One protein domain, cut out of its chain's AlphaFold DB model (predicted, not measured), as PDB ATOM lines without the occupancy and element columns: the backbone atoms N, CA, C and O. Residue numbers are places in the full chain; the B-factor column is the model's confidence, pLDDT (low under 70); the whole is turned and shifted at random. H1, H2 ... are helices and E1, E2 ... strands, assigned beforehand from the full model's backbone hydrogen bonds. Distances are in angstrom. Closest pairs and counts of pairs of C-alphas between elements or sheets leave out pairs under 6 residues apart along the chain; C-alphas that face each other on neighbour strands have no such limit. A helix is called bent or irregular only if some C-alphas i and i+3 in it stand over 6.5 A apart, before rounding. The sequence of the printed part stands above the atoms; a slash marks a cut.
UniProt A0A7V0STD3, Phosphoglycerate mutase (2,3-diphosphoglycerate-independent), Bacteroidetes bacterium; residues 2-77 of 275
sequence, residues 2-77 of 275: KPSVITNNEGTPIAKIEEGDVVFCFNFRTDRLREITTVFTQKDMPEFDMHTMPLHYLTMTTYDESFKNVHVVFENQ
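AT A GLANCE: This is residues 2 to 77 of the 275 residues of the protein "Phosphoglycerate mutase (2,3-diphosphoglycerate-independent)" of Bacteroidetes bacterium (UniProt A0A7V0STD3). With little regular structure, this is a small wall of three parallel strands, in the order E1 E2 E3, with helix H1 over one face as a second layer, while unnamed residues 2 to 21 trail off lengthwise. The 76 printed residues run E1, H1, E2, E3; the class is mixed, with 27 residues in named elements. The whole is only just loose, close to compact, radius of gyration of the C-alphas 14.0 A, spanning 49 by 27 by 26 A.

IN THESE COORDINATES: E2, residues 56 to 61, is 15.2 A long. E1, residues 22 to 25, 9.9 A, begins at C-alpha 22 (318.926, 350.395, 326.594). E3, residues 70 to 74, 12.1 A, ends at C-alpha 74 (316.501, 355.934, 310.634). H1, residues 31 to 42, 15.9 A, is only just irregular: C-alphas 32 and 35 are 6.8 A apart.

HOW THE PARTS SIT: Within hydrogen-bond range are N 25 and O 58 of E1 and E2, 2.8 A, and N 59 and O 71 of E2 and E3, 2.9 A. H1 is on the sheet, over E2, at a height of 9.7 A; their closest C-alphas, of Thr 41 and Tyr 57, are 7.7 A apart. On the local plane it runs along E2 at 15 degrees. In H1, 6 of 8 O i to N i+4 pairs are within range. E1, H1, E2 form a strand-helix-strand unit, parallel neighbours with a helix between, its crossover right-handed.

THE WHOLE: The farthest C-alphas, of Glu 10 and Gln 77, are 48.6 A apart. The printed part has no cut; H1 to E2 is a long link; no printed residue is under 70 in pLDDT.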
ATOM      1  N   LYS A   2     332.654 330.629 318.524       94.50
ATOM      2  CA  LYS A   2     331.556 330.320 319.457       94.50
ATOM      3  C   LYS A   2     331.218 331.572 320.283       94.50
ATOM      4  O   LYS A   2     332.154 332.309 320.590       94.50
ATOM      5  N   PRO A   3     329.943 331.824 320.633       92.75
ATOM      6  CA  PRO A   3     329.603 332.859 321.605       92.75
ATOM      7  C   PRO A   3     330.384 332.638 322.904       92.75
ATOM      8  O   PRO A   3     330.445 331.514 323.404       92.75
ATOM      9  N   SER A   4     331.000 333.699 323.418       95.75
ATOM     10  CA  SER A   4     331.865 333.662 324.598       95.75
ATOM     11  C   SER A   4     331.487 334.797 325.538       95.75
ATOM     12  O   SER A   4     331.120 335.880 325.084       95.75
ATOM     13  N   VAL A   5     331.615 334.561 326.840       96.62
ATOM     14  CA  VAL A   5     331.371 335.564 327.881       96.62
ATOM     15  C   VAL A   5     332.715 336.068 328.391       96.62
ATOM     16  O   VAL A   5     333.591 335.273 328.725       96.62
ATOM     17  N   ILE A   6     332.878 337.387 328.444       97.00
ATOM     18  CA  ILE A   6     334.045 338.022 329.058       97.00
ATOM     19  C   ILE A   6     333.751 338.204 330.548       97.00
ATOM     20  O   ILE A   6     332.680 338.695 330.910       97.00
ATOM     21  N   THR A   7     334.687 337.806 331.408       97.81
ATOM     22  CA  THR A   7     334.536 337.886 332.867       97.81
ATOM     23  C   THR A   7     335.565 338.816 333.492       97.81
ATOM     24  O   THR A   7     336.628 339.067 332.925       97.81
ATOM     25  N   ASN A   8     335.261 339.300 334.693       96.06
ATOM     26  CA  ASN A   8     336.250 339.915 335.569       96.06
ATOM     27  C   ASN A   8     337.215 338.851 336.148       96.06
ATOM     28  O   ASN A   8     337.091 337.653 335.872       96.06
ATOM     29  N   ASN A   9     338.165 339.287 336.984       95.19
ATOM     30  CA  ASN A   9     339.160 338.409 337.621       95.19
ATOM     31  C   ASN A   9     338.552 337.361 338.573       95.19
ATOM     32  O   ASN A   9     339.218 336.392 338.920       95.19
ATOM     33  N   GLU A  10     337.300 337.548 338.990       94.25
ATOM     34  CA  GLU A  10     336.566 336.657 339.894       94.25
ATOM     35  C   GLU A  10     335.693 335.648 339.125       94.25
ATOM     36  O   GLU A  10     334.964 334.867 339.730       94.25
ATOM     37  N   GLY A  11     335.748 335.654 337.787       94.38
ATOM     38  CA  GLY A  11     334.956 334.764 336.935       94.38
ATOM     39  C   GLY A  11     333.500 335.201 336.738       94.38
ATOM     40  O   GLY A  11     332.711 334.451 336.167       94.38
ATOM     41  N   THR A  12     333.128 336.411 337.164       95.50
ATOM     42  CA  THR A  12     331.777 336.966 336.975       95.50
ATOM     43  C   THR A  12     331.683 337.694 335.628       95.50
ATOM     44  O   THR A  12     332.624 338.415 335.286       95.50
ATOM     45  N   PRO A  13     330.593 337.543 334.845       97.19
ATOM     46  CA  PRO A  13     330.408 338.281 333.593       97.19
ATOM     47  C   PRO A  13     330.570 339.792 333.787       97.19
ATOM     48  O   PRO A  13     330.028 340.343 334.741       97.19
ATOM     49  N   ILE A  14     331.292 340.462 332.882       97.44
ATOM     50  CA  ILE A  14     331.521 341.918 332.974       97.44
ATOM     51  C   ILE A  14     330.231 342.737 332.850       97.44
ATOM     52  O   ILE A  14     330.153 343.839 333.380       97.44
ATOM     53  N   ALA A  15     329.249 342.205 332.124       96.19
ATOM     54  CA  ALA A  15     327.941 342.795 331.912       96.19
ATOM     55  C   ALA A  15     326.957 341.694 331.503       96.19
ATOM     56  O   ALA A  15     327.339 340.693 330.886       96.19
ATOM     57  N   LYS A  16     325.690 341.909 331.835       95.12
ATOM     58  CA  LYS A  16     324.538 341.177 331.314       95.12
ATOM     59  C   LYS A  16     323.531 342.213 330.835       95.12
ATOM     60  O   LYS A  16     323.577 343.345 331.297       95.12
ATOM     61  N   ILE A  17     322.679 341.818 329.900       95.75
ATOM     62  CA  ILE A  17     321.510 342.620 329.546       95.75
ATOM     63  C   ILE A  17     320.453 342.323 330.607       95.75
ATOM     64  O   ILE A  17     320.153 341.150 330.852       95.75
ATOM     65  N   GLU A  18     319.941 343.368 331.241       95.31
ATOM     66  CA  GLU A  18     318.945 343.292 332.305       95.31
ATOM     67  C   GLU A  18     317.663 344.049 331.928       95.31
ATOM     68  O   GLU A  18     317.613 344.825 330.971       95.31
ATOM     69  N   GLU A  19     316.587 343.791 332.671       95.56
ATOM     70  CA  GLU A  19     315.312 344.478 332.470       95.56
ATOM     71  C   GLU A  19     315.479 345.999 332.606       95.56
ATOM     72  O   GLU A  19     316.056 346.494 333.572       95.56
ATOM     73  N   GLY A  20     314.939 346.751 331.646       95.19
ATOM     74  CA  GLY A  20     315.035 348.209 331.595       95.19
ATOM     75  C   GLY A  20     316.286 348.751 330.899       95.19
ATOM     76  O   GLY A  20     316.359 349.963 330.687       95.19
ATOM     77  N   ASP A  21     317.232 347.897 330.493       97.69
ATOM     78  CA  ASP A  21     318.414 348.341 329.757       97.69
ATOM     79  C   ASP A  21     318.066 348.942 328.390       97.69
ATOM     80  O   ASP A  21     317.104 348.563 327.707       97.69
ATOM     81  N   VAL A  22     318.922 349.870 327.959       97.44
ATOM     82  CA  VAL A  22     318.926 350.395 326.594       97.44
ATOM     83  C   VAL A  22     319.823 349.516 325.734       97.44
ATOM     84  O   VAL A  22     321.035 349.460 325.941       97.44
ATOM     85  N   VAL A  23     319.242 348.874 324.724       97.50
ATOM     86  CA  VAL A  23     319.990 348.048 323.771       97.50
ATOM     87  C   VAL A  23     319.886 348.676 322.393       97.50
ATOM     88  O   VAL A  23     318.798 348.773 321.835       97.50
ATOM     89  N   PHE A  24     321.024 349.085 321.830       97.38
ATOM     90  CA  PHE A  24     321.088 349.641 320.482       97.38
ATOM     91  C   PHE A  24     321.715 348.650 319.503       97.38
ATOM     92  O   PHE A  24     322.924 348.404 319.513       97.38
ATOM     93  N   CYS A  25     320.889 348.106 318.614       96.25
ATOM     94  CA  CYS A  25     321.336 347.292 317.501       96.25
ATOM     95  C   CYS A  25     321.748 348.192 316.325       96.25
ATOM     96  O   CYS A  25     320.924 348.661 315.538       96.25
ATOM     97  N   PHE A  26     323.053 348.443 316.209       95.69
ATOM     98  CA  PHE A  26     323.610 349.383 315.231       95.69
ATOM     99  C   PHE A  26     323.657 348.845 313.787       95.69
ATOM    100  O   PHE A  26     324.016 349.576 312.862       95.69
ATOM    101  N   ASN A  27     323.314 347.574 313.561       95.19
ATOM    102  CA  ASN A  27     323.254 347.003 312.218       95.19
ATOM    103  C   ASN A  27     322.130 347.671 311.407       95.19
ATOM    104  O   ASN A  27     321.002 347.764 311.873       95.19
ATOM    105  N   PHE A  28     322.397 348.092 310.173       91.25
ATOM    106  CA  PHE A  28     321.386 348.704 309.290       91.25
ATOM    107  C   PHE A  28     320.796 347.728 308.260       91.25
ATOM    108  O   PHE A  28     319.783 348.023 307.629       91.25
ATOM    109  N   ARG A  29     321.427 346.564 308.067       87.06
ATOM    110  CA  ARG A  29     320.929 345.501 307.189       87.06
ATOM    111  C   ARG A  29     319.995 344.591 307.983       87.06
ATOM    112  O   ARG A  29     320.371 344.105 309.042       87.06
ATOM    113  N   THR A  30     318.790 344.387 307.466       81.62
ATOM    114  CA  THR A  30     317.626 343.951 308.248       81.62
ATOM    115  C   THR A  30     317.492 342.430 308.375       81.62
ATOM    116  O   THR A  30     317.095 341.935 309.428       81.62
ATOM    117  N   ASP A  31     317.866 341.681 307.333       80.56
ATOM    118  CA  ASP A  31     317.630 340.238 307.179       80.56
ATOM    119  C   ASP A  31     318.055 339.396 308.393       80.56
ATOM    120  O   ASP A  31     317.256 338.646 308.951       80.56
ATOM    121  N   ARG A  32     319.303 339.545 308.840       88.81
ATOM    122  CA  ARG A  32     319.888 338.705 309.902       88.81
ATOM    123  C   ARG A  32     319.507 339.121 311.320       88.81
ATOM    124  O   ARG A  32     319.787 338.389 312.262       88.81
ATOM    125  N   LEU A  33     318.920 340.302 311.487       93.94
ATOM    126  CA  LEU A  33     318.694 340.907 312.801       93.94
ATOM    127  C   LEU A  33     317.298 340.597 313.342       93.94
ATOM    128  O   LEU A  33     317.035 340.788 314.530       93.94
ATOM    129  N   ARG A  34     316.413 340.073 312.489       93.44
ATOM    130  CA  ARG A  34     315.042 339.714 312.857       93.44
ATOM    131  C   ARG A  34     314.994 338.658 313.950       93.44
ATOM    132  O   ARG A  34     314.246 338.829 314.905       93.44
ATOM    133  N   GLU A  35     315.806 337.610 313.851       93.75
ATOM    134  CA  GLU A  35     315.792 336.501 314.814       93.75
ATOM    135  C   GLU A  35     316.191 336.968 316.218       93.75
ATOM    136  O   GLU A  35     315.444 336.758 317.172       93.75
ATOM    137  N   ILE A  36     317.321 337.677 316.338       94.31
ATOM    138  CA  ILE A  36     317.802 338.163 317.638       94.31
ATOM    139  C   ILE A  36     316.850 339.208 318.238       94.31
ATOM    140  O   ILE A  36     316.554 339.164 319.428       94.31
ATOM    141  N   THR A  37     316.290 340.094 317.409       96.12
ATOM    142  CA  THR A  37     315.279 341.070 317.851       96.12
ATOM    143  C   THR A  37     314.017 340.363 318.342       96.12
ATOM    144  O   THR A  37     313.452 340.749 319.368       96.12
ATOM    145  N   THR A  38     313.602 339.294 317.653       95.69
ATOM    146  CA  THR A  38     312.405 338.517 317.999       95.69
ATOM    147  C   THR A  38     312.511 337.930 319.399       95.69
ATOM    148  O   THR A  38     311.600 338.134 320.198       95.69
ATOM    149  N   VAL A  39     313.622 337.258 319.714       95.25
ATOM    150  CA  VAL A  39     313.796 336.607 321.024       95.25
ATOM    151  C   VAL A  39     313.983 337.604 322.164       95.25
ATOM    152  O   VAL A  39     313.533 337.340 323.271       95.25
ATOM    153  N   PHE A  40     314.586 338.770 321.907       95.19
ATOM    154  CA  PHE A  40     314.729 339.800 322.939       95.19
ATOM    155  C   PHE A  40     313.413 340.509 323.259       95.19
ATOM    156  O   PHE A  40     313.184 340.854 324.413       95.19
ATOM    157  N   THR A  41     312.571 340.773 322.254       95.88
ATOM    158  CA  THR A  41     311.511 341.791 322.401       95.88
ATOM    159  C   THR A  41     310.121 341.372 321.935       95.88
ATOM    160  O   THR A  41     309.147 341.995 322.348       95.88
ATOM    161  N   GLN A  42     309.994 340.355 321.078       96.25
ATOM    162  CA  GLN A  42     308.735 340.089 320.368       96.25
ATOM    163  C   GLN A  42     308.049 338.795 320.794       96.25
ATOM    164  O   GLN A  42     306.824 338.764 320.920       96.25
ATOM    165  N   LYS A  43     308.810 337.709 320.952       96.69
ATOM    166  CA  LYS A  43     308.251 336.378 321.180       96.69
ATOM    167  C   LYS A  43     309.173 335.511 322.033       96.69
ATOM    168  O   LYS A  43     310.321 335.282 321.665       96.69
ATOM    169  N   ASP A  44     308.612 334.960 323.105       96.75
ATOM    170  CA  ASP A  44     309.256 333.925 323.912       96.75
ATOM    171  C   ASP A  44     309.517 332.663 323.077       96.75
ATOM    172  O   ASP A  44     308.675 332.238 322.276       96.75
ATOM    173  N   MET A  45     310.662 332.025 323.312       96.00
ATOM    174  CA  MET A  45     311.007 330.718 322.748       96.00
ATOM    175  C   MET A  45     311.443 329.766 323.873       96.00
ATOM    176  O   MET A  45     312.640 329.502 324.038       96.00
ATOM    177  N   PRO A  46     310.490 329.251 324.676       94.94
ATOM    178  CA  PRO A  46     310.790 328.396 325.825       94.94
ATOM    179  C   PRO A  46     311.515 327.100 325.448       94.94
ATOM    180  O   PRO A  46     312.247 326.544 326.260       94.94
ATOM    181  N   GLU A  47     311.355 326.621 324.211       96.19
ATOM    182  CA  GLU A  47     312.082 325.464 323.680       96.19
ATOM    183  C   GLU A  47     313.607 325.658 323.659       96.19
ATOM    184  O   GLU A  47     314.351 324.678 323.629       96.19
ATOM    185  N   PHE A  48     314.064 326.912 323.705       94.00
ATOM    186  CA  PHE A  48     315.471 327.293 323.787       94.00
ATOM    187  C   PHE A  48     315.825 328.004 325.100       94.00
ATOM    188  O   PHE A  48     316.907 328.581 325.184       94.00
ATOM    189  N   ASP A  49     314.940 327.968 326.104       94.31
ATOM    190  CA  ASP A  49     315.104 328.681 327.382       94.31
ATOM    191  C   ASP A  49     315.278 330.204 327.192       94.31
ATOM    192  O   ASP A  49     316.097 330.857 327.839       94.31
ATOM    193  N   MET A  50     314.534 330.775 326.235       94.50
ATOM    194  CA  MET A  50     314.558 332.206 325.927       94.50
ATOM    195  C   MET A  50     313.207 332.852 326.218       94.50
ATOM    196  O   MET A  50     312.165 332.402 325.734       94.50
ATOM    197  N   HIS A  51     313.255 333.969 326.934       94.69
ATOM    198  CA  HIS A  51     312.107 334.814 327.230       94.69
ATOM    199  C   HIS A  51     312.382 336.239 326.774       94.69
ATOM    200  O   HIS A  51     313.516 336.720 326.843       94.69
ATOM    201  N   THR A  52     311.327 336.905 326.322       96.00
ATOM    202  CA  THR A  52     311.375 338.333 326.027       96.00
ATOM    203  C   THR A  52     311.669 339.129 327.291       96.00
ATOM    204  O   THR A  52     311.335 338.727 328.406       96.00
ATOM    205  N   MET A  53     312.312 340.278 327.109       95.38
ATOM    206  CA  MET A  53     312.743 341.152 328.188       95.38
ATOM    207  C   MET A  53     312.234 342.576 327.928       95.38
ATOM    208  O   MET A  53     312.308 343.051 326.790       95.38
ATOM    209  N   PRO A  54     311.720 343.287 328.948       94.75
ATOM    210  CA  PRO A  54     311.311 344.680 328.809       94.75
ATOM    211  C   PRO A  54     312.543 345.583 328.643       94.75
ATOM    212  O   PRO A  54     313.110 346.067 329.617       94.75
ATOM    213  N   LEU A  55     312.962 345.799 327.398       96.31
ATOM    214  CA  LEU A  55     314.119 346.618 327.028       96.31
ATOM    215  C   LEU A  55     313.681 347.916 326.350       96.31
ATOM    216  O   LEU A  55     312.684 347.943 325.627       96.31
ATOM    217  N   HIS A  56     314.484 348.973 326.482       96.75
ATOM    218  CA  HIS A  56     314.421 350.095 325.549       96.75
ATOM    219  C   HIS A  56     315.256 349.741 324.312       96.75
ATOM    220  O   HIS A  56     316.456 350.014 324.240       96.75
ATOM    221  N   TYR A  57     314.627 349.039 323.367       97.38
ATOM    222  CA  TYR A  57     315.310 348.445 322.220       97.38
ATOM    223  C   TYR A  57     315.306 349.392 321.018       97.38
ATOM    224  O   TYR A  57     314.246 349.723 320.480       97.38
ATOM    225  N   LEU A  58     316.495 349.813 320.588       97.25
ATOM    226  CA  LEU A  58     316.696 350.651 319.413       97.25
ATOM    227  C   LEU A  58     317.338 349.864 318.274       97.25
ATOM    228  O   LEU A  58     318.265 349.081 318.488       97.25
ATOM    229  N   THR A  59     316.921 350.145 317.046       96.44
ATOM    230  CA  THR A  59     317.530 349.601 315.830       96.44
ATOM    231  C   THR A  59     317.945 350.724 314.893       96.44
ATOM    232  O   THR A  59     317.312 351.778 314.837       96.44
ATOM    233  N   MET A  60     319.026 350.516 314.137       95.75
ATOM    234  CA  MET A  60     319.490 351.522 313.176       95.75
ATOM    235  C   MET A  60     318.435 351.810 312.094       95.75
ATOM    236  O   MET A  60     318.234 352.962 311.732       95.75
ATOM    237  N   THR A  61     317.756 350.771 311.603       93.06
ATOM    238  CA  THR A  61     316.714 350.832 310.563       93.06
ATOM    239  C   THR A  61     315.531 349.939 310.942       93.06
ATOM    240  O   THR A  61     315.604 349.170 311.907       93.06
ATOM    241  N   THR A  62     314.435 350.014 310.186       91.25
ATOM    242  CA  THR A  62     313.279 349.126 310.363       91.25
ATOM    243  C   THR A  62     313.632 347.696 309.951       91.25
ATOM    244  O   THR A  62     313.828 347.416 308.770       91.25
ATOM    245  N   TYR A  63     313.709 346.766 310.907       91.69
ATOM    246  CA  TYR A  63     314.002 345.354 310.610       91.69
ATOM    247  C   TYR A  63     312.771 344.585 310.121       91.69
ATOM    248  O   TYR A  63     312.878 343.762 309.204       91.69
ATOM    249  N   ASP A  64     311.615 344.869 310.718       89.69
ATOM    250  CA  ASP A  64     310.306 344.322 310.375       89.69
ATOM    251  C   ASP A  64     309.229 345.311 310.850       89.69
ATOM    252  O   ASP A  64     309.262 345.748 312.000       89.69
ATOM    253  N   GLU A  65     308.296 345.686 309.974       87.69
ATOM    254  CA  GLU A  65     307.230 346.652 310.290       87.69
ATOM    255  C   GLU A  65     306.219 346.115 311.312       87.69
ATOM    256  O   GLU A  65     305.494 346.886 311.935       87.69
ATOM    257  N   SER A  66     306.163 344.793 311.504       91.94
ATOM    258  CA  SER A  66     305.262 344.162 312.472       91.94
ATOM    259  C   SER A  66     305.792 344.173 313.909       91.94
ATOM    260  O   SER A  66     305.033 343.869 314.838       91.94
ATOM    261  N   PHE A  67     307.074 344.507 314.113       94.44
ATOM    262  CA  PHE A  67     307.676 344.539 315.441       94.44
ATOM    263  C   PHE A  67     307.051 345.628 316.310       94.44
ATOM    264  O   PHE A  67     306.835 346.764 315.895       94.44
ATOM    265  N   LYS A  68     306.769 345.268 317.561       94.50
ATOM    266  CA  LYS A  68     306.148 346.141 318.554       94.50
ATOM    267  C   LYS A  68     307.205 346.661 319.514       94.50
ATOM    268  O   LYS A  68     308.092 345.912 319.911       94.50
ATOM    269  N   ASN A  69     307.068 347.916 319.935       92.94
ATOM    270  CA  ASN A  69     307.938 348.546 320.937       92.94
ATOM    271  C   ASN A  69     309.440 348.499 320.580       92.94
ATOM    272  O   ASN A  69     310.289 348.398 321.461       92.94
ATOM    273  N   VAL A  70     309.759 348.577 319.285       94.88
ATOM    274  CA  VAL A  70     311.123 348.769 318.778       94.88
ATOM    275  C   VAL A  70     311.240 350.199 318.267       94.88
ATOM    276  O   VAL A  70     310.407 350.651 317.483       94.88
ATOM    277  N   HIS A  71     312.267 350.916 318.715       95.06
ATOM    278  CA  HIS A  71     312.520 352.297 318.318       95.06
ATOM    279  C   HIS A  71     313.512 352.337 317.153       95.06
ATOM    280  O   HIS A  71     314.634 351.850 317.268       95.06
ATOM    281  N   VAL A  72     313.118 352.931 316.030       94.00
ATOM    282  CA  VAL A  72     313.957 353.004 314.828       94.00
ATOM    283  C   VAL A  72     314.664 354.357 314.770       94.00
ATOM    284  O   VAL A  72     314.030 355.394 314.929       94.00
ATOM    285  N   VAL A  73     315.983 354.356 314.551       94.25
ATOM    286  CA  VAL A  73     316.779 355.595 314.457       94.25
ATOM    287  C   VAL A  73     316.625 356.258 313.085       94.25
ATOM    288  O   VAL A  73     316.429 357.469 313.009       94.25
ATOM    289  N   PHE A  74     316.707 355.474 312.006       90.06
ATOM    290  CA  PHE A  74     316.501 355.934 310.634       90.06
ATOM    291  C   PHE A  74     315.312 355.200 310.017       90.06
ATOM    292  O   PHE A  74     315.420 354.045 309.599       90.06
ATOM    293  N   GLU A  75     314.166 355.873 309.993       82.19
ATOM    294  CA  GLU A  75     312.954 355.355 309.365       82.19
ATOM    295  C   GLU A  75     313.084 355.364 307.837       82.19
ATOM    296  O   GLU A  75     313.728 356.239 307.248       82.19
ATOM    297  N   ASN A  76     312.453 354.385 307.186       73.56
ATOM    298  CA  ASN A  76     312.332 354.391 305.734       73.56
ATOM    299  C   ASN A  76     311.476 355.592 305.324       73.56
ATOM    300  O   ASN A  76     310.301 355.673 305.678       73.56
ATOM    301  N   GLN A  77     312.056 356.517 304.567       73.81
ATOM    302  CA  GLN A  77     311.297 357.623 304.003       73.81
ATOM    303  C   GLN A  77     310.509 357.124 302.794       73.81
ATOM    304  O   GLN A  77     311.085 356.587 301.847       73.81
TER     305      GLN A  77